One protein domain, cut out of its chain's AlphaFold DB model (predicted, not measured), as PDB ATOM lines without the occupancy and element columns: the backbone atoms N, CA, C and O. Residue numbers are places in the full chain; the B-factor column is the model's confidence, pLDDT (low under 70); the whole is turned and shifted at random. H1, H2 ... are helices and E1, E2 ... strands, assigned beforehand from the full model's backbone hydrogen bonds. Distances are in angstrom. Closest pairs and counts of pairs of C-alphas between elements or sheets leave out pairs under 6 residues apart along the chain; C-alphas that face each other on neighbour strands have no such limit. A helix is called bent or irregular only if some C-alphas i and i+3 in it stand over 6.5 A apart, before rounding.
ATOM      1  N   ALA A   2     119.648 137.248  95.054       83.69
ATOM      2  CA  ALA A   2     120.898 137.698  95.689       83.69
ATOM      3  C   ALA A   2     121.840 138.482  94.748       83.69
ATOM      4  O   ALA A   2     122.205 139.610  95.055       83.69
ATOM      5  N   ASP A   3     122.149 137.938  93.566       85.88
ATOM      6  CA  ASP A   3     123.029 138.608  92.592       85.88
ATOM      7  C   ASP A   3     122.464 139.938  92.079       85.88
ATOM      8  O   ASP A   3     123.215 140.876  91.820       85.88
ATOM      9  N   ALA A   4     121.142 140.039  91.930       85.44
ATOM     10  CA  ALA A   4     120.493 141.267  91.477       85.44
ATOM     11  C   ALA A   4     120.591 142.373  92.537       85.44
ATOM     12  O   ALA A   4     120.875 143.517  92.198       85.44
ATOM     13  N   LEU A   5     120.417 142.020  93.815       86.81
ATOM     14  CA  LEU A   5     120.584 142.945  94.937       86.81
ATOM     15  C   LEU A   5     122.049 143.362  95.114       86.81
ATOM     16  O   LEU A   5     122.333 144.549  95.260       86.81
ATOM     17  N   LEU A   6     122.988 142.425  94.982       88.69
ATOM     18  CA  LEU A   6     124.420 142.730  95.025       88.69
ATOM     19  C   LEU A   6     124.840 143.701  93.914       88.69
ATOM     20  O   LEU A   6     125.624 144.612  94.168       88.69
ATOM     21  N   ARG A   7     124.279 143.571  92.703       90.81
ATOM     22  CA  ARG A   7     124.535 144.504  91.587       90.81
ATOM     23  C   ARG A   7     124.098 145.941  91.874       90.81
ATOM     24  O   ARG A   7     124.657 146.853  91.276       90.81
ATOM     25  N   VAL A   8     123.130 146.142  92.768       89.25
ATOM     26  CA  VAL A   8     122.703 147.474  93.230       89.25
ATOM     27  C   VAL A   8     123.310 147.849  94.589       89.25
ATOM     28  O   VAL A   8     122.881 148.818  95.205       89.25
ATOM     29  N   GLY A   9     124.319 147.103  95.054       90.25
ATOM     30  CA  GLY A   9     125.071 147.398  96.276       90.25
ATOM     31  C   GLY A   9     124.448 146.871  97.573       90.25
ATOM     32  O   GLY A   9     124.853 147.302  98.649       90.25
ATOM     33  N   ILE A  10     123.481 145.951  97.503       88.56
ATOM     34  CA  ILE A  10     122.792 145.386  98.672       88.56
ATOM     35  C   ILE A  10     123.276 143.944  98.916       88.56
ATOM     36  O   ILE A  10     122.923 143.035  98.166       88.56
ATOM     37  N   ASP A  11     124.045 143.711  99.992       88.25
ATOM     38  CA  ASP A  11     124.401 142.361 100.476       88.25
ATOM     39  C   ASP A  11     123.561 141.987 101.708       88.25
ATOM     40  O   ASP A  11     123.816 142.435 102.830       88.25
ATOM     41  N   SER A  12     122.563 141.120 101.516       83.38
ATOM     42  CA  SER A  12     121.686 140.672 102.604       83.38
ATOM     43  C   SER A  12     122.407 139.927 103.718       83.38
ATOM     44  O   SER A  12     121.918 139.932 104.841       83.38
ATOM     45  N   ARG A  13     123.543 139.270 103.449       83.50
ATOM     46  CA  ARG A  13     124.280 138.526 104.484       83.50
ATOM     47  C   ARG A  13     124.881 139.485 105.500       83.50
ATOM     48  O   ARG A  13     124.875 139.188 106.688       83.50
ATOM     49  N   HIS A  14     125.362 140.630 105.020       84.38
ATOM     50  CA  HIS A  14     125.916 141.674 105.868       84.38
ATOM     51  C   HIS A  14     124.809 142.372 106.667       84.38
ATOM     52  O   HIS A  14     124.914 142.494 107.881       84.38
ATOM     53  N   LEU A  15     123.703 142.733 106.005       84.31
ATOM     54  CA  LEU A  15     122.563 143.387 106.658       84.31
ATOM     55  C   LEU A  15     121.883 142.489 107.700       84.31
ATOM     56  O   LEU A  15     121.462 142.976 108.737       84.31
ATOM     57  N   ASN A  16     121.808 141.178 107.458       80.50
ATOM     58  CA  ASN A  16     121.195 140.229 108.391       80.50
ATOM     59  C   ASN A  16     122.057 139.952 109.639       80.50
ATOM     60  O   ASN A  16     121.550 139.384 110.603       80.50
ATOM     61  N   ALA A  17     123.348 140.308 109.622       78.19
ATOM     62  CA  ALA A  17     124.220 140.206 110.792       78.19
ATOM     63  C   ALA A  17     124.019 141.374 111.775       78.19
ATOM     64  O   ALA A  17     124.318 141.229 112.961       78.19
ATOM     65  N   ASP A  18     123.499 142.510 111.304       78.19
ATOM     66  CA  ASP A  18     123.176 143.665 112.137       78.19
ATOM     67  C   ASP A  18     121.732 143.566 112.650       78.19
ATOM     68  O   ASP A  18     120.766 143.742 111.908       78.19
ATOM     69  N   GLY A  19     121.567 143.308 113.949       74.44
ATOM     70  CA  GLY A  19     120.250 143.159 114.580       74.44
ATOM     71  C   GLY A  19     119.376 144.423 114.582       74.44
ATOM     72  O   GLY A  19     118.191 144.333 114.928       74.44
ATOM     73  N   ASN A  20     119.928 145.582 114.207       83.62
ATOM     74  CA  ASN A  20     119.206 146.854 114.124       83.62
ATOM     75  C   ASN A  20     118.723 147.186 112.709       83.62
ATOM     76  O   ASN A  20     117.935 148.118 112.541       83.62
ATOM     77  N   VAL A  21     119.164 146.438 111.697       87.06
ATOM     78  CA  VAL A  21     118.776 146.660 110.305       87.06
ATOM     79  C   VAL A  21     117.833 145.550 109.863       87.06
ATOM     80  O   VAL A  21     118.130 144.367 109.993       87.06
ATOM     81  N   VAL A  22     116.675 145.925 109.317       87.50
ATOM     82  CA  VAL A  22     115.715 144.963 108.770       87.50
ATOM     83  C   VAL A  22     115.623 145.147 107.266       87.50
ATOM     84  O   VAL A  22     115.113 146.153 106.777       87.50
ATOM     85  N   LEU A  23     116.115 144.154 106.527       91.50
ATOM     86  CA  LEU A  23     115.895 144.067 105.090       91.50
ATOM     87  C   LEU A  23     114.493 143.500 104.836       91.50
ATOM     88  O   LEU A  23     114.179 142.391 105.263       91.50
ATOM     89  N   VAL A  24     113.661 144.255 104.124       92.56
ATOM     90  CA  VAL A  24     112.264 143.898 103.841       92.56
ATOM     91  C   VAL A  24     112.056 143.561 102.369       92.56
ATOM     92  O   VAL A  24     112.718 144.126 101.498       92.56
ATOM     93  N   ARG A  25     111.111 142.658 102.086       92.56
ATOM     94  CA  ARG A  25     110.662 142.323 100.730       92.56
ATOM     95  C   ARG A  25     109.935 143.532 100.129       92.56
ATOM     96  O   ARG A  25     108.900 143.922 100.668       92.56
ATOM     97  N   PRO A  26     110.439 144.136  99.040       91.88
ATOM     98  CA  PRO A  26     109.762 145.254  98.403       91.88
ATOM     99  C   PRO A  26     108.607 144.754  97.528       91.88
ATOM    100  O   PRO A  26     108.777 143.864  96.697       91.88
ATOM    101  N   GLU A  27     107.438 145.366  97.681       92.00
ATOM    102  CA  GLU A  27     106.224 145.040  96.938       92.00
ATOM    103  C   GLU A  27     105.585 146.312  96.408       92.00
ATOM    104  O   GLU A  27     105.078 147.137  97.166       92.00
ATOM    105  N   ARG A  28     105.576 146.480  95.088       91.75
ATOM    106  CA  ARG A  28     104.948 147.642  94.469       91.75
ATOM    107  C   ARG A  28     103.452 147.400  94.265       91.75
ATOM    108  O   ARG A  28     103.040 146.492  93.542       91.75
ATOM    109  N   ILE A  29     102.623 148.238  94.881       90.94
ATOM    110  CA  ILE A  29     101.162 148.133  94.835       90.94
ATOM    111  C   ILE A  29     100.604 149.077  93.767       90.94
ATOM    112  O   ILE A  29     100.221 150.214  94.025       90.94
ATOM    113  N   GLY A  30     100.551 148.588  92.530       85.94
ATOM    114  CA  GLY A  30     100.037 149.327  91.372       85.94
ATOM    115  C   GLY A  30      98.509 149.342  91.245       85.94
ATOM    116  O   GLY A  30      97.990 148.972  90.190       85.94
ATOM    117  N   ALA A  31      97.769 149.714  92.294       82.88
ATOM    118  CA  ALA A  31      96.305 149.739  92.245       82.88
ATOM    119  C   ALA A  31      95.796 150.698  91.147       82.88
ATOM    120  O   ALA A  31      96.115 151.886  91.132       82.88
ATOM    121  N   GLY A  32      95.017 150.170  90.197       80.06
ATOM    122  CA  GLY A  32      94.474 150.945  89.075       80.06
ATOM    123  C   GLY A  32      95.504 151.406  88.032       80.06
ATOM    124  O   GLY A  32      95.161 152.231  87.182       80.06
ATOM    125  N   LEU A  33      96.751 150.914  88.087       84.88
ATOM    126  CA  LEU A  33      97.714 151.095  87.000       84.88
ATOM    127  C   LEU A  33      97.391 150.142  85.834       84.88
ATOM    128  O   LEU A  33      96.986 149.005  86.096       84.88
ATOM    129  N   PRO A  34      97.615 150.565  84.573       86.19
ATOM    130  CA  PRO A  34      97.511 149.681  83.412       86.19
ATOM    131  C   PRO A  34      98.378 148.432  83.579       86.19
ATOM    132  O   PRO A  34      99.463 148.512  84.164       86.19
ATOM    133  N   LEU A  35      97.933 147.295  83.034       88.38
ATOM    134  CA  LEU A  35      98.643 146.017  83.140       88.38
ATOM    135  C   LEU A  35     100.099 146.127  82.675       88.38
ATOM    136  O   LEU A  35     101.010 145.655  83.353       88.38
ATOM    137  N   ALA A  36     100.310 146.841  81.575       82.88
ATOM    138  CA  ALA A  36     101.613 147.122  80.991       82.88
ATOM    139  C   ALA A  36     102.607 147.744  82.001       82.88
ATOM    140  O   ALA A  36     103.758 147.321  82.092       82.88
ATOM    141  N   ARG A  37     102.151 148.683  82.847       83.19
ATOM    142  CA  ARG A  37     102.985 149.307  83.898       83.19
ATOM    143  C   ARG A  37     103.295 148.370  85.065       83.19
ATOM    144  O   ARG A  37     104.172 148.670  85.867       83.19
ATOM    145  N   ARG A  38     102.549 147.274  85.191       88.50
ATOM    146  CA  ARG A  38     102.665 146.289  86.271       88.50
ATOM    147  C   ARG A  38     103.402 145.026  85.832       88.50
ATOM    148  O   ARG A  38     103.541 144.123  86.648       88.50
ATOM    149  N   ALA A  39     103.857 144.944  84.579       87.50
ATOM    150  CA  ALA A  39     104.456 143.738  84.014       87.50
ATOM    151  C   ALA A  39     105.619 143.212  84.865       87.50
ATOM    152  O   ALA A  39     105.588 142.075  85.321       87.50
ATOM    153  N   ILE A  40     106.594 144.078  85.157       86.94
ATOM    154  CA  ILE A  40     107.774 143.723  85.956       86.94
ATOM    155  C   ILE A  40     107.370 143.312  87.377       86.94
ATOM    156  O   ILE A  40     107.833 142.286  87.868       86.94
ATOM    157  N   ASP A  41     106.487 144.078  88.021       88.75
ATOM    158  CA  ASP A  41     106.044 143.796  89.391       88.75
ATOM    159  C   ASP A  41     105.341 142.433  89.481       88.75
ATOM    160  O   ASP A  41     105.611 141.650  90.391       88.75
ATOM    161  N   LEU A  42     104.461 142.133  88.520       89.88
ATOM    162  CA  LEU A  42     103.743 140.862  88.448       89.88
ATOM    163  C   LEU A  42     104.689 139.695  88.165       89.88
ATOM    164  O   LEU A  42     104.532 138.652  88.787       89.88
ATOM    165  N   GLU A  43     105.678 139.858  87.286       87.69
ATOM    166  CA  GLU A  43     106.679 138.818  87.014       87.69
ATOM    167  C   GLU A  43     107.564 138.542  88.236       87.69
ATOM    168  O   GLU A  43     107.774 137.384  88.587       87.69
ATOM    169  N   ILE A  44     108.018 139.576  88.956       86.62
ATOM    170  CA  ILE A  44     108.773 139.398  90.209       86.62
ATOM    171  C   ILE A  44     107.924 138.654  91.250       86.62
ATOM    172  O   ILE A  44     108.431 137.746  91.908       86.62
ATOM    173  N   GLN A  45     106.632 138.982  91.371       84.44
ATOM    174  CA  GLN A  45     105.704 138.293  92.280       84.44
ATOM    175  C   GLN A  45     105.489 136.811  91.929       84.44
ATOM    176  O   GLN A  45     105.109 136.036  92.803       84.44
ATOM    177  N   GLN A  46     105.729 136.399  90.680       83.19
ATOM    178  CA  GLN A  46     105.658 134.992  90.274       83.19
ATOM    179  C   GLN A  46     106.936 134.202  90.587       83.19
ATOM    180  O   GLN A  46     106.912 132.977  90.500       83.19
ATOM    181  N   MET A  47     108.050 134.857  90.940       84.88
ATOM    182  CA  MET A  47     109.339 134.192  91.155       84.88
ATOM    183  C   MET A  47     109.416 133.534  92.543       84.88
ATOM    184  O   MET A  47     109.583 134.244  93.536       84.88
ATOM    185  N   PRO A  48     109.442 132.190  92.658       79.69
ATOM    186  CA  PRO A  48     109.525 131.530  93.966       79.69
ATOM    187  C   PRO A  48     110.823 131.857  94.718       79.69
ATOM    188  O   PRO A  48     110.857 131.887  95.947       79.69
ATOM    189  N   ASP A  49     111.904 132.126  93.981       84.69
ATOM    190  CA  ASP A  49     113.201 132.487  94.555       84.69
ATOM    191  C   ASP A  49     113.214 133.885  95.181       84.69
ATOM    192  O   ASP A  49     114.079 134.162  96.012       84.69
ATOM    193  N   ALA A  50     112.277 134.765  94.808       85.44
ATOM    194  CA  ALA A  50     112.112 136.048  95.481       85.44
ATOM    195  C   ALA A  50     111.623 135.822  96.916       85.44
ATOM    196  O   ALA A  50     112.261 136.287  97.856       85.44
ATOM    197  N   ASP A  51     110.563 135.036  97.101       86.31
ATOM    198  CA  ASP A  51     109.990 134.779  98.427       86.31
ATOM    199  C   ASP A  51     110.958 134.003  99.320       86.31
ATOM    200  O   ASP A  51     111.222 134.417 100.450       86.31
ATOM    201  N   ARG A  52     111.572 132.932  98.793       87.75
ATOM    202  CA  ARG A  52     112.562 132.131  99.538       87.75
ATOM    203  C   ARG A  52     113.722 132.973 100.053       87.75
ATOM    204  O   ARG A  52     114.208 132.734 101.154       87.75
ATOM    205  N   TYR A  53     114.164 133.951  99.265       89.38
ATOM    206  CA  TYR A  53     115.277 134.815  99.633       89.38
ATOM    207  C   TYR A  53     114.970 135.673 100.869       89.38
ATOM    208  O   TYR A  53     115.825 135.804 101.742       89.38
ATOM    209  N   PHE A  54     113.753 136.215 100.982       91.12
ATOM    210  CA  PHE A  54     113.352 137.014 102.146       91.12
ATOM    211  C   PHE A  54     112.867 136.156 103.325       91.12
ATOM    212  O   PHE A  54     113.000 136.565 104.476       91.12
ATOM    213  N   GLN A  55     112.362 134.945 103.072       89.06
ATOM    214  CA  GLN A  55     111.863 134.031 104.107       89.06
ATOM    215  C   GLN A  55     112.962 133.537 105.069       89.06
ATOM    216  O   GLN A  55     112.668 133.192 106.217       89.06
ATOM    217  N   VAL A  56     114.216 133.464 104.606       87.75
ATOM    218  CA  VAL A  56     115.364 132.974 105.397       87.75
ATOM    219  C   VAL A  56     116.034 134.052 106.253       87.75
ATOM    220  O   VAL A  56     116.975 133.748 106.986       87.75
ATOM    221  N   LEU A  57     115.577 135.304 106.168       88.56
ATOM    222  CA  LEU A  57     116.095 136.391 106.996       88.56
ATOM    223  C   LEU A  57     115.722 136.181 108.469       88.56
ATOM    224  O   LEU A  57     114.711 135.555 108.787       88.56
ATOM    225  N   SER A  58     116.540 136.722 109.375       86.12
ATOM    226  CA  SER A  58     116.326 136.612 110.827       86.12
ATOM    227  C   SER A  58     115.010 137.254 111.275       86.12
ATOM    228  O   SER A  58     114.353 136.751 112.186       86.12
ATOM    229  N   ARG A  59     114.615 138.337 110.597       88.88
ATOM    230  CA  ARG A  59     113.343 139.045 110.758       88.88
ATOM    231  C   ARG A  59     112.705 139.256 109.384       88.88
ATOM    232  O   ARG A  59     112.982 140.271 108.742       88.88
ATOM    233  N   PRO A  60     111.888 138.309 108.897       92.06
ATOM    234  CA  PRO A  60     111.181 138.472 107.635       92.06
ATOM    235  C   PRO A  60     110.221 139.662 107.715       92.06
ATOM    236  O   PRO A  60     109.515 139.835 108.710       92.06
ATOM    237  N   GLY A  61     110.165 140.474 106.667       93.56
ATOM    238  CA  GLY A  61     109.266 141.620 106.612       93.56
ATOM    239  C   GLY A  61     108.923 142.031 105.190       93.56
ATOM    240  O   GLY A  61     109.640 141.669 104.257       93.56
ATOM    241  N   SER A  62     107.851 142.805 105.039       95.69
ATOM    242  CA  SER A  62     107.376 143.317 103.746       95.69
ATOM    243  C   SER A  62     107.240 144.838 103.760       95.69
ATOM    244  O   SER A  62     106.819 145.429 104.754       95.69
ATOM    245  N   LEU A  63     107.563 145.465 102.630       94.88
ATOM    246  CA  LEU A  63     107.273 146.863 102.329       94.88
ATOM    247  C   LEU A  63     106.294 146.924 101.159       94.88
ATOM    248  O   LEU A  63     106.657 146.623 100.027       94.88
ATOM    249  N   PHE A  64     105.080 147.384 101.425       94.50
ATOM    250  CA  PHE A  64     104.053 147.649 100.431       94.50
ATOM    251  C   PHE A  64     104.161 149.104  99.972       94.50
ATOM    252  O   PHE A  64     103.652 150.022 100.615       94.50
ATOM    253  N   PHE A  65     104.866 149.315  98.863       93.75
ATOM    254  CA  PHE A  65     105.094 150.632  98.286       93.75
ATOM    255  C   PHE A  65     103.993 151.005  97.287       93.75
ATOM    256  O   PHE A  65     103.857 150.388  96.227       93.75
ATOM    257  N   HIS A  66     103.241 152.058  97.591       92.00
ATOM    258  CA  HIS A  66     102.206 152.633  96.736       92.00
ATOM    259  C   HIS A  66     102.797 153.787  95.908       92.00
ATOM    260  O   HIS A  66     102.953 154.893  96.435       92.00
ATOM    261  N   PRO A  67     103.138 153.590  94.620       88.69
ATOM    262  CA  PRO A  67     103.613 154.687  93.783       88.69
ATOM    263  C   PRO A  67     102.508 155.749  93.635       88.69
ATOM    264  O   PRO A  67     101.352 155.386  93.387       88.69
ATOM    265  N   PRO A  68     102.824 157.051  93.766       87.56
ATOM    266  CA  PRO A  68     101.840 158.094  93.523       87.56
ATOM    267  C   PRO A  68     101.418 158.092  92.051       87.56
ATOM    268  O   PRO A  68     102.205 157.822  91.141       87.56
ATOM    269  N   ARG A  69     100.150 158.415  91.812       85.56
ATOM    270  CA  ARG A  69      99.633 158.778  90.498       85.56
ATOM    271  C   ARG A  69      99.625 160.284  90.409       85.56
ATOM    272  O   ARG A  69      98.889 160.948  91.140       85.56
ATOM    273  N   GLU A  70     100.451 160.779  89.508       87.19
ATOM    274  CA  GLU A  70     100.648 162.198  89.287       87.19
ATOM    275  C   GLU A  70      99.832 162.635  88.075       87.19
ATOM    276  O   GLU A  70      99.883 162.010  87.015       87.19
ATOM    277  N   VAL A  71      99.055 163.700  88.237       88.50
ATOM    278  CA  VAL A  71      98.288 164.305  87.152       88.50
ATOM    279  C   VAL A  71      98.607 165.782  87.113       88.50
ATOM    280  O   VAL A  71      98.501 166.487  88.119       88.50
ATOM    281  N   ARG A  72      98.977 166.264  85.928       89.19
ATOM    282  CA  ARG A  72      99.192 167.687  85.721       89.19
ATOM    283  C   ARG A  72      97.873 168.391  85.438       89.19
ATOM    284  O   ARG A  72      97.054 167.875  84.683       89.19
ATOM    285  N   ILE A  73      97.701 169.590  85.993       92.12
ATOM    286  CA  ILE A  73      96.527 170.436  85.745       92.12
ATOM    287  C   ILE A  73      96.947 171.756  85.078       92.12
ATOM    288  O   ILE A  73      96.980 172.790  85.750       92.12
ATOM    289  N   PRO A  74      97.275 171.750  83.769       89.69
ATOM    290  CA  PRO A  74      97.679 172.966  83.057       89.69
ATOM    291  C   PRO A  74      96.621 174.073  83.127       89.69
ATOM    292  O   PRO A  74      96.929 175.239  83.351       89.69
ATOM    293  N   SER A  75      95.346 173.679  83.052       90.75
ATOM    294  CA  SER A  75      94.202 174.594  83.097       90.75
ATOM    295  C   SER A  75      94.098 175.400  84.395       90.75
ATOM    296  O   SER A  75      93.458 176.454  84.406       90.75
ATOM    297  N   PHE A  76      94.696 174.922  85.489       91.88
ATOM    298  CA  PHE A  76      94.767 175.678  86.734       91.88
ATOM    299  C   PHE A  76      95.881 176.715  86.678       91.88
ATOM    300  O   PHE A  76      95.663 177.853  87.089       91.88
ATOM    301  N   ASP A  77      97.049 176.372  86.130       91.19
ATOM    302  CA  ASP A  77      98.113 177.367  86.013       91.19
ATOM    303  C   ASP A  77      97.698 178.465  85.069       91.19
ATOM    304  O   ASP A  77      97.960 179.613  85.391       91.19
ATOM    305  N   ASP A  78      97.043 178.148  83.950       91.25
ATOM    306  CA  ASP A  78      96.539 179.138  82.995       91.25
ATOM    307  C   ASP A  78      95.688 180.210  83.693       91.25
ATOM    308  O   ASP A  78      95.776 181.388  83.349       91.25
ATOM    309  N   LYS A  79      94.942 179.819  84.734       93.31
ATOM    310  CA  LYS A  79      94.119 180.706  85.570       93.31
ATOM    311  C   LYS A  79      94.854 181.301  86.777       93.31
ATOM    312  O   LYS A  79      94.312 182.194  87.422       93.31
ATOM    313  N   CYS A  80      96.048 180.819  87.117       91.12
ATOM    314  CA  CYS A  80      96.796 181.283  88.278       91.12
ATOM    315  C   CYS A  80      97.365 182.694  88.029       91.12
ATOM    316  O   CYS A  80      98.135 182.876  87.079       91.12
ATOM    317  N   PRO A  81      97.046 183.691  88.878       92.94
ATOM    318  CA  PRO A  81      97.528 185.062  88.707       92.94
ATOM    319  C   PRO A  81      99.026 185.229  89.025       92.94
ATOM    320  O   PRO A  81      99.618 186.232  88.638       92.94
ATOM    321  N   PHE A  82      99.653 184.258  89.700       90.69
ATOM    322  CA  PHE A  82     101.077 184.280  90.048       90.69
ATOM    323  C   PHE A  82     101.871 183.359  89.118       90.69
ATOM    324  O   PHE A  82     101.540 182.182  88.972       90.69
ATOM    325  N   LYS A  83     102.930 183.882  88.487       90.38
ATOM    326  CA  LYS A  83     103.773 183.136  87.541       90.38
ATOM    327  C   LYS A  83     105.247 183.160  87.972       90.38
ATOM    328  O   LYS A  83     105.702 184.205  88.433       90.38
ATOM    329  N   PRO A  84     105.998 182.055  87.778       88.81
ATOM    330  CA  PRO A  84     105.569 180.780  87.188       88.81
ATOM    331  C   PRO A  84     104.727 179.933  88.159       88.81
ATOM    332  O   PRO A  84     104.921 179.987  89.368       88.81
ATOM    333  N   CYS A  85     103.792 179.138  87.627       90.38
ATOM    334  CA  CYS A  85     102.951 178.233  88.414       90.38
ATOM    335  C   CYS A  85     103.042 176.806  87.860       90.38
ATOM    336  O   CYS A  85     103.101 176.618  86.641       90.38
ATOM    337  N   TYR A  86     103.075 175.818  88.758       91.06
ATOM    338  CA  TYR A  86     103.106 174.402  88.413       91.06
ATOM    339  C   TYR A  86     102.176 173.587  89.322       91.06
ATOM    340  O   TYR A  86     102.556 173.155  90.409       91.06
ATOM    341  N   THR A  87     100.944 173.380  88.872       92.62
ATOM    342  CA  THR A  87      99.880 172.733  89.649       92.62
ATOM    343  C   THR A  87      99.730 171.265  89.287       92.62
ATOM    344  O   THR A  87      99.290 170.907  88.193       92.62
ATOM    345  N   TRP A  88     100.027 170.374  90.215       92.31
ATOM    346  CA  TRP A  88      99.904 168.938  90.001       92.31
ATOM    347  C   TRP A  88      99.160 168.297  91.171       92.31
ATOM    348  O   TRP A  88      99.152 168.829  92.280       92.31
ATOM    349  N   LEU A  89      98.499 167.173  90.903       90.12
ATOM    350  CA  LEU A  89      97.868 166.334  91.914       90.12
ATOM    351  C   LEU A  89      98.637 165.025  92.025       90.12
ATOM    352  O   LEU A  89      98.886 164.378  91.010       90.12
ATOM    353  N   ALA A  90      98.932 164.616  93.255       88.94
ATOM    354  CA  ALA A  90      99.366 163.267  93.589       88.94
ATOM    355  C   ALA A  90      98.249 162.538  94.333       88.94
ATOM    356  O   ALA A  90      97.669 163.068  95.279       88.94
ATOM    357  N   SER A  91      97.980 161.298  93.936       86.75
ATOM    358  CA  SER A  91      97.097 160.389  94.671       86.75
ATOM    359  C   SER A  91      97.775 159.041  94.879       86.75
ATOM    360  O   SER A  91      98.529 158.590  94.023       86.75
ATOM    361  N   GLN A  92      97.507 158.376  96.001       87.62
ATOM    362  CA  GLN A  92      98.016 157.033  96.279       87.62
ATOM    363  C   GLN A  92      96.852 156.066  96.480       87.62
ATOM    364  O   GLN A  92      96.355 155.917  97.595       87.62
ATOM    365  N   PRO A  93      96.367 155.437  95.396       85.75
ATOM    366  CA  PRO A  93      95.246 154.521  95.497       85.75
ATOM    367  C   PRO A  93      95.637 153.242  96.250       85.75
ATOM    368  O   PRO A  93      96.679 152.630  95.993       85.75
ATOM    369  N   ALA A  94      94.746 152.807  97.139       88.69
ATOM    370  CA  ALA A  94      94.772 151.483  97.744       88.69
ATOM    371  C   ALA A  94      93.855 150.521  96.966       88.69
ATOM    372  O   ALA A  94      92.833 150.957  96.423       88.69
ATOM    373  N   PRO A  95      94.161 149.212  96.914       90.31
ATOM    374  CA  PRO A  95      93.183 148.215  96.489       90.31
ATOM    375  C   PRO A  95      91.930 148.255  97.379       90.31
ATOM    376  O   PRO A  95      92.012 148.590  98.556       90.31
ATOM    377  N   SER A  96      90.769 147.888  96.843       90.81
ATOM    378  CA  SER A  96      89.498 147.949  97.574       90.81
ATOM    379  C   SER A  96      89.157 146.652  98.317       90.81
ATOM    380  O   SER A  96      89.383 145.555  97.801       90.81
ATOM    381  N   ALA A  97      88.505 146.770  99.477       89.88
ATOM    382  CA  ALA A  97      87.895 145.677 100.235       89.88
ATOM    383  C   ALA A  97      88.859 144.492 100.469       89.88
ATOM    384  O   ALA A  97      90.002 144.694 100.873       89.88
ATOM    385  N   ALA A  98      88.427 143.253 100.210       90.94
ATOM    386  CA  ALA A  98      89.251 142.060 100.416       90.94
ATOM    387  C   ALA A  98      90.564 142.083  99.607       90.94
ATOM    388  O   ALA A  98      91.584 141.586 100.078       90.94
ATOM    389  N   GLN A  99      90.597 142.734  98.437       91.50
ATOM    390  CA  GLN A  99      91.843 142.888  97.676       91.50
ATOM    391  C   GLN A  99      92.866 143.772  98.404       91.50
ATOM    392  O   GLN A  99      94.066 143.624  98.181       91.50
ATOM    393  N   ASN A 100      92.423 144.653  99.313       93.31
ATOM    394  CA  ASN A 100      93.324 145.401 100.190       93.31
ATOM    395  C   ASN A 100      94.030 144.467 101.184       93.31
ATOM    396  O   ASN A 100      95.221 144.625 101.446       93.31
ATOM    397  N   ARG A 101      93.322 143.451 101.696       95.19
ATOM    398  CA  ARG A 101      93.872 142.472 102.650       95.19
ATOM    399  C   ARG A 101      94.933 141.568 102.025       95.19
ATOM    400  O   ARG A 101      95.889 141.209 102.708       95.19
ATOM    401  N   ARG A 102      94.788 141.241 100.732       94.94
ATOM    402  CA  ARG A 102      95.629 140.283  99.993       94.94
ATOM    403  C   ARG A 102      97.119 140.404 100.306       94.94
ATOM    404  O   ARG A 102      97.733 139.409 100.650       94.94
ATOM    405  N   ARG A 103      97.701 141.604 100.213       93.00
ATOM    406  CA  ARG A 103      99.156 141.797 100.385       93.00
ATOM    407  C   ARG A 103      99.653 141.429 101.788       93.00
ATOM    408  O   ARG A 103     100.687 140.788 101.930       93.00
ATOM    409  N   PHE A 104      98.874 141.761 102.817       96.19
ATOM    410  CA  PHE A 104      99.213 141.451 104.204       96.19
ATOM    411  C   PHE A 104      99.063 139.955 104.491       96.19
ATOM    412  O   PHE A 104      99.937 139.346 105.107       96.19
ATOM    413  N   VAL A 105      97.978 139.348 104.002       96.81
ATOM    414  CA  VAL A 105      97.741 137.906 104.151       96.81
ATOM    415  C   VAL A 105      98.795 137.092 103.413       96.81
ATOM    416  O   VAL A 105      99.354 136.159 103.984       96.81
ATOM    417  N   HIS A 106      99.130 137.492 102.190       94.69
ATOM    418  CA  HIS A 106     100.172 136.860 101.396       94.69
ATOM    419  C   HIS A 106     101.542 136.939 102.089       94.69
ATOM    420  O   HIS A 106     102.263 135.944 102.132       94.69
ATOM    421  N   ALA A 107     101.885 138.078 102.702       95.75
ATOM    422  CA  ALA A 107     103.126 138.239 103.461       95.75
ATOM    423  C   ALA A 107     103.188 137.339 104.715       95.75
ATOM    424  O   ALA A 107     104.241 136.777 105.017       95.75
ATOM    425  N   LEU A 108     102.069 137.123 105.418       96.50
ATOM    426  CA  LEU A 108     101.998 136.115 106.489       96.50
ATOM    427  C   LEU A 108     102.144 134.691 105.936       96.50
ATOM    428  O   LEU A 108     102.937 133.899 106.443       96.50
ATOM    429  N   ALA A 109     101.414 134.369 104.866       94.06
ATOM    430  CA  ALA A 109     101.413 133.039 104.265       94.06
ATOM    431  C   ALA A 109     102.812 132.628 103.784       94.06
ATOM    432  O   ALA A 109     103.272 131.525 104.090       94.06
ATOM    433  N   THR A 110     103.508 133.521 103.081       91.75
ATOM    434  CA  THR A 110     104.811 133.248 102.459       91.75
ATOM    435  C   THR A 110     105.977 133.413 103.432       91.75
ATOM    436  O   THR A 110     106.815 132.513 103.542       91.75
ATOM    437  N   LEU A 111     106.020 134.508 104.195       93.44
ATOM    438  CA  LEU A 111     107.211 134.888 104.959       93.44
ATOM    439  C   LEU A 111     107.121 134.617 106.461       93.44
ATOM    440  O   LEU A 111     108.172 134.477 107.078       93.44
ATOM    441  N   ASP A 112     105.917 134.535 107.041       95.38
ATOM    442  CA  ASP A 112     105.711 134.830 108.473       95.38
ATOM    443  C   ASP A 112     106.238 136.230 108.827       95.38
ATOM    444  O   ASP A 112     107.085 136.408 109.698       95.38
ATOM    445  N   ALA A 113     105.807 137.231 108.051       95.62
ATOM    446  CA  ALA A 113     106.350 138.581 108.142       95.62
ATOM    447  C   ALA A 113     106.141 139.191 109.542       95.62
ATOM    448  O   ALA A 113     105.021 139.503 109.941       95.62
ATOM    449  N   GLN A 114     107.235 139.426 110.262       93.75
ATOM    450  CA  GLN A 114     107.253 139.990 111.617       93.75
ATOM    451  C   GLN A 114     107.162 141.513 111.636       93.75
ATOM    452  O   GLN A 114     106.801 142.098 112.655       93.75
ATOM    453  N   VAL A 115     107.488 142.153 110.513       93.44
ATOM    454  CA  VAL A 115     107.289 143.588 110.310       93.44
ATOM    455  C   VAL A 115     106.678 143.853 108.941       93.44
ATOM    456  O   VAL A 115     107.033 143.220 107.944       93.44
ATOM    457  N   MET A 116     105.754 144.806 108.885       95.25
ATOM    458  CA  MET A 116     105.091 145.228 107.657       95.25
ATOM    459  C   MET A 116     105.053 146.750 107.598       95.25
ATOM    460  O   MET A 116     104.639 147.403 108.555       95.25
ATOM    461  N   PHE A 117     105.462 147.301 106.462       94.12
ATOM    462  CA  PHE A 117     105.431 148.730 106.175       94.12
ATOM    463  C   PHE A 117     104.481 148.972 105.004       94.12
ATOM    464  O   PHE A 117     104.566 148.273 104.000       94.12
ATOM    465  N   ASP A 118     103.584 149.948 105.119       92.88
ATOM    466  CA  ASP A 118     102.607 150.294 104.081       92.88
ATOM    467  C   ASP A 118     102.624 151.801 103.839       92.88
ATOM    468  O   ASP A 118     102.529 152.584 104.786       92.88
ATOM    469  N   GLY A 119     102.782 152.211 102.583       90.38
ATOM    470  CA  GLY A 119     102.743 153.622 102.212       90.38
ATOM    471  C   GLY A 119     103.530 153.927 100.948       90.38
ATOM    472  O   GLY A 119     103.843 153.052 100.146       90.38
ATOM    473  N   GLY A 120     103.870 155.193 100.750       89.50
ATOM    474  CA  GLY A 120     104.815 155.600  99.715       89.50
ATOM    475  C   GLY A 120     105.253 157.034  99.953       89.50
ATOM    476  O   GLY A 120     105.922 157.303 100.941       89.50
ATOM    477  N   TRP A 121     104.879 157.956  99.070       88.56
ATOM    478  CA  TRP A 121     105.160 159.382  99.273       88.56
ATOM    479  C   TRP A 121     104.213 160.042 100.284       88.56
ATOM    480  O   TRP A 121     104.610 160.987 100.957       88.56
ATOM    481  N   LEU A 122     102.978 159.551 100.401       83.94
ATOM    482  CA  LEU A 122     101.977 159.964 101.388       83.94
ATOM    483  C   LEU A 122     101.495 158.725 102.174       83.94
ATOM    484  O   LEU A 122     101.962 157.596 101.969       83.94
ATOM    485  N   LEU A 123     100.559 158.956 103.095       81.94
ATOM    486  CA  LEU A 123      99.846 157.890 103.791       81.94
ATOM    487  C   LEU A 123      98.786 157.277 102.871       81.94
ATOM    488  O   LEU A 123      98.038 157.998 102.205       81.94
ATOM    489  N   THR A 124      98.690 155.948 102.881       81.62
ATOM    490  CA  THR A 124      97.591 155.223 102.243       81.62
ATOM    491  C   THR A 124      96.306 155.509 103.023       81.62
ATOM    492  O   THR A 124      96.096 154.957 104.099       81.62
ATOM    493  N   MET A 125      95.466 156.403 102.506       81.69
ATOM    494  CA  MET A 125      94.180 156.744 103.121       81.69
ATOM    495  C   MET A 125      93.048 155.937 102.480       81.69
ATOM    496  O   MET A 125      93.025 155.736 101.261       81.69
ATOM    497  N   GLY A 126      92.072 155.541 103.289       84.12
ATOM    498  CA  GLY A 126      90.926 154.748 102.867       84.12
ATOM    499  C   GLY A 126      91.153 153.243 103.007       84.12
ATOM    500  O   GLY A 126      92.276 152.743 103.018       84.12
ATOM    501  N   GLN A 127      90.045 152.497 103.054       90.81
ATOM    502  CA  GLN A 127      90.027 151.033 103.200       90.81
ATOM    503  C   GLN A 127      90.547 150.520 104.561       90.81
ATOM    504  O   GLN A 127      90.833 149.329 104.696       90.81
ATOM    505  N   GLU A 128      90.613 151.375 105.585       91.19
ATOM    506  CA  GLU A 128      91.015 151.022 106.953       91.19
ATOM    507  C   GLU A 128      90.057 149.998 107.561       91.19
ATOM    508  O   GLU A 128      90.488 149.054 108.219       91.19
ATOM    509  N   GLU A 129      88.758 150.132 107.275       91.69
ATOM    510  CA  GLU A 129      87.745 149.181 107.737       91.69
ATOM    511  C   GLU A 129      88.000 147.775 107.186       91.69
ATOM    512  O   GLU A 129      87.903 146.788 107.911       91.69
ATOM    513  N   ALA A 130      88.445 147.678 105.928       91.81
ATOM    514  CA  ALA A 130      88.811 146.400 105.338       91.81
ATOM    515  C   ALA A 130      90.044 145.782 106.018       91.81
ATOM    516  O   ALA A 130      90.177 144.565 106.004       91.81
ATOM    517  N   LEU A 131      90.938 146.564 106.627       92.88
ATOM    518  CA  LEU A 131      92.150 146.052 107.280       92.88
ATOM    519  C   LEU A 131      92.005 145.860 108.792       92.88
ATOM    520  O   LEU A 131      92.799 145.124 109.373       92.88
ATOM    521  N   ARG A 132      91.009 146.488 109.428       92.44
ATOM    522  CA  ARG A 132      90.863 146.582 110.889       92.44
ATOM    523  C   ARG A 132      91.068 145.246 111.602       92.44
ATOM    524  O   ARG A 132      91.919 145.150 112.481       92.44
ATOM    525  N   GLU A 133      90.319 144.221 111.206       91.94
ATOM    526  CA  GLU A 133      90.377 142.897 111.840       91.94
ATOM    527  C   GLU A 133      91.728 142.208 111.634       91.94
ATOM    528  O   GLU A 133      92.282 141.638 112.573       91.94
ATOM    529  N   LEU A 134      92.281 142.292 110.420       94.31
ATOM    530  CA  LEU A 134      93.572 141.700 110.082       94.31
ATOM    531  C   LEU A 134      94.685 142.334 110.918       94.31
ATOM    532  O   LEU A 134      95.492 141.627 111.514       94.31
ATOM    533  N   ILE A 135      94.707 143.666 110.995       94.38
ATOM    534  CA  ILE A 135      95.708 144.405 111.767       94.38
ATOM    535  C   ILE A 135      95.542 144.142 113.267       94.38
ATOM    536  O   ILE A 135      96.541 144.024 113.973       94.38
ATOM    537  N   ALA A 136      94.309 143.998 113.759       95.06
ATOM    538  CA  ALA A 136      94.062 143.628 115.150       95.06
ATOM    539  C   ALA A 136      94.627 142.238 115.485       95.06
ATOM    540  O   ALA A 136      95.286 142.095 116.509       95.06
ATOM    541  N   VAL A 137      94.446 141.244 114.603       95.62
ATOM    542  CA  VAL A 137      95.082 139.920 114.742       95.62
ATOM    543  C   VAL A 137      96.603 140.048 114.720       95.62
ATOM    544  O   VAL A 137      97.272 139.583 115.640       95.62
ATOM    545  N   TYR A 138      97.145 140.704 113.693       95.94
ATOM    546  CA  TYR A 138      98.584 140.820 113.468       95.94
ATOM    547  C   TYR A 138      99.322 141.433 114.663       95.94
ATOM    548  O   TYR A 138     100.337 140.907 115.105       95.94
ATOM    549  N   ARG A 139      98.770 142.506 115.239       95.31
ATOM    550  CA  ARG A 139      99.361 143.209 116.390       95.31
ATOM    551  C   ARG A 139      99.419 142.380 117.674       95.31
ATOM    552  O   ARG A 139     100.118 142.782 118.597       95.31
ATOM    553  N   GLN A 140      98.657 141.292 117.752       95.50
ATOM    554  CA  GLN A 140      98.619 140.397 118.909       95.50
ATOM    555  C   GLN A 140      99.431 139.115 118.695       95.50
ATOM    556  O   GLN A 140      99.526 138.297 119.610       95.50
TER     557      GLN A 140
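What this domain is: This is residues 2 to 140 of the 526 residues of an uncharacterized protein of Planctomycetes bacterium (UniProt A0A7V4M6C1). A small wall of three parallel strands, E1, E2 and E5, has H6 over one face, with H7 packed on H6, while H3 and H4 line the E1 side. E2 runs on into E3, and E3 and E4 form a narrow two-stranded arm with H5 near its tip, where residues 79 to 84 stick out; H1 and H2 lie off the sheet, away from this arm. The 139 printed residues hold seven named helices and five named strands, in the order H1 H2 E1 H3 H4 E2 E3 H5 E4 H6 E5 H7, and the class is mixed, helices and strands. The sheet order is E1 E2 E5, all parallel, and E3 and E4 are antiparallel. The whole is loose, with a radius of gyration of the C-alphas of 18.4 A and spans of 57 by 39 by 31 A.

How they stand to each other: E2, residues 61 to 66, is the inner strand between E1, residues 25 to 28, and E5, residues 115 to 120. N 27 and O 63 are 2.8 A apart, and N 64 and O 117 are 2.8 A apart, both within hydrogen-bond range. H6, residues 98 to 111, is on one face of the sheet, making two layers, helix over sheet, at a height over the sheet of 10.4 A. It lies over E2, and only just over E5 with 3 of its 14 C-alphas, and runs along the strands at 21 degrees to E2 on the local plane. With residues 98 to 101 alone, H6 touches H7, residues 128 to 138, at a shallow tilt of 22 degrees, the same way; the closest C-alphas, of Arg 101 and Leu 131, are 6.1 A apart. H3, residues 35 to 46, and H4, residues 48 to 55, only graze the sheet; E1, H3, H4 and E2 form a strand-helix-strand unit, two parallel neighbour strands with helices between, whose crossover is right-handed. H4 and H6 touch about perpendicular at 74 degrees, with the C-alphas of Gln 55 and Leu 111 closest at 4.8 A; H6 does so with residues 110 to 111 alone. E3, residues 69 to 72, and E4, residues 88 to 91, are antiparallel neighbours, with N 71 and O 89 2.9 A apart, within hydrogen-bond range. H1, residues 2 to 7, is close but not clearly touching H4, with the C-alphas of Ala 2 and Tyr 53 closest at 7.4 A. Every O i to N i+4 pair is within hydrogen-bond range in H1 and H4, against 6 of 8 in H3, 8 of 10 in H6, 5 of 7 in H7 and 1 of 2 in H5, residues 74 to 79; H2, residues 12 to 15, is too short for such a pair.

Where its parts are: H1 begins at C-alpha 2, (120.898, 137.698, 95.689). H6 is 19.9 A long, E2 16.4 A, E5 16.2 A, H3 14.9 A and H7 14.3 A. H3 and H7 are irregular, with C-alphas 37 and 40 7.6 A apart and C-alphas 130 and 133 7.5 A apart; H6 is only just irregular, with C-alphas 100 and 103 6.9 A apart. H7 ends at C-alpha 138, (98.584, 140.820, 113.468).

The domain as a whole: The two C-alphas farthest apart, of Val 56 and Pro 81, are 57.5 A from each other. The printed part has no cut and no long link. The mean pLDDT of the printed part is 89.4, and no printed residue is under 70.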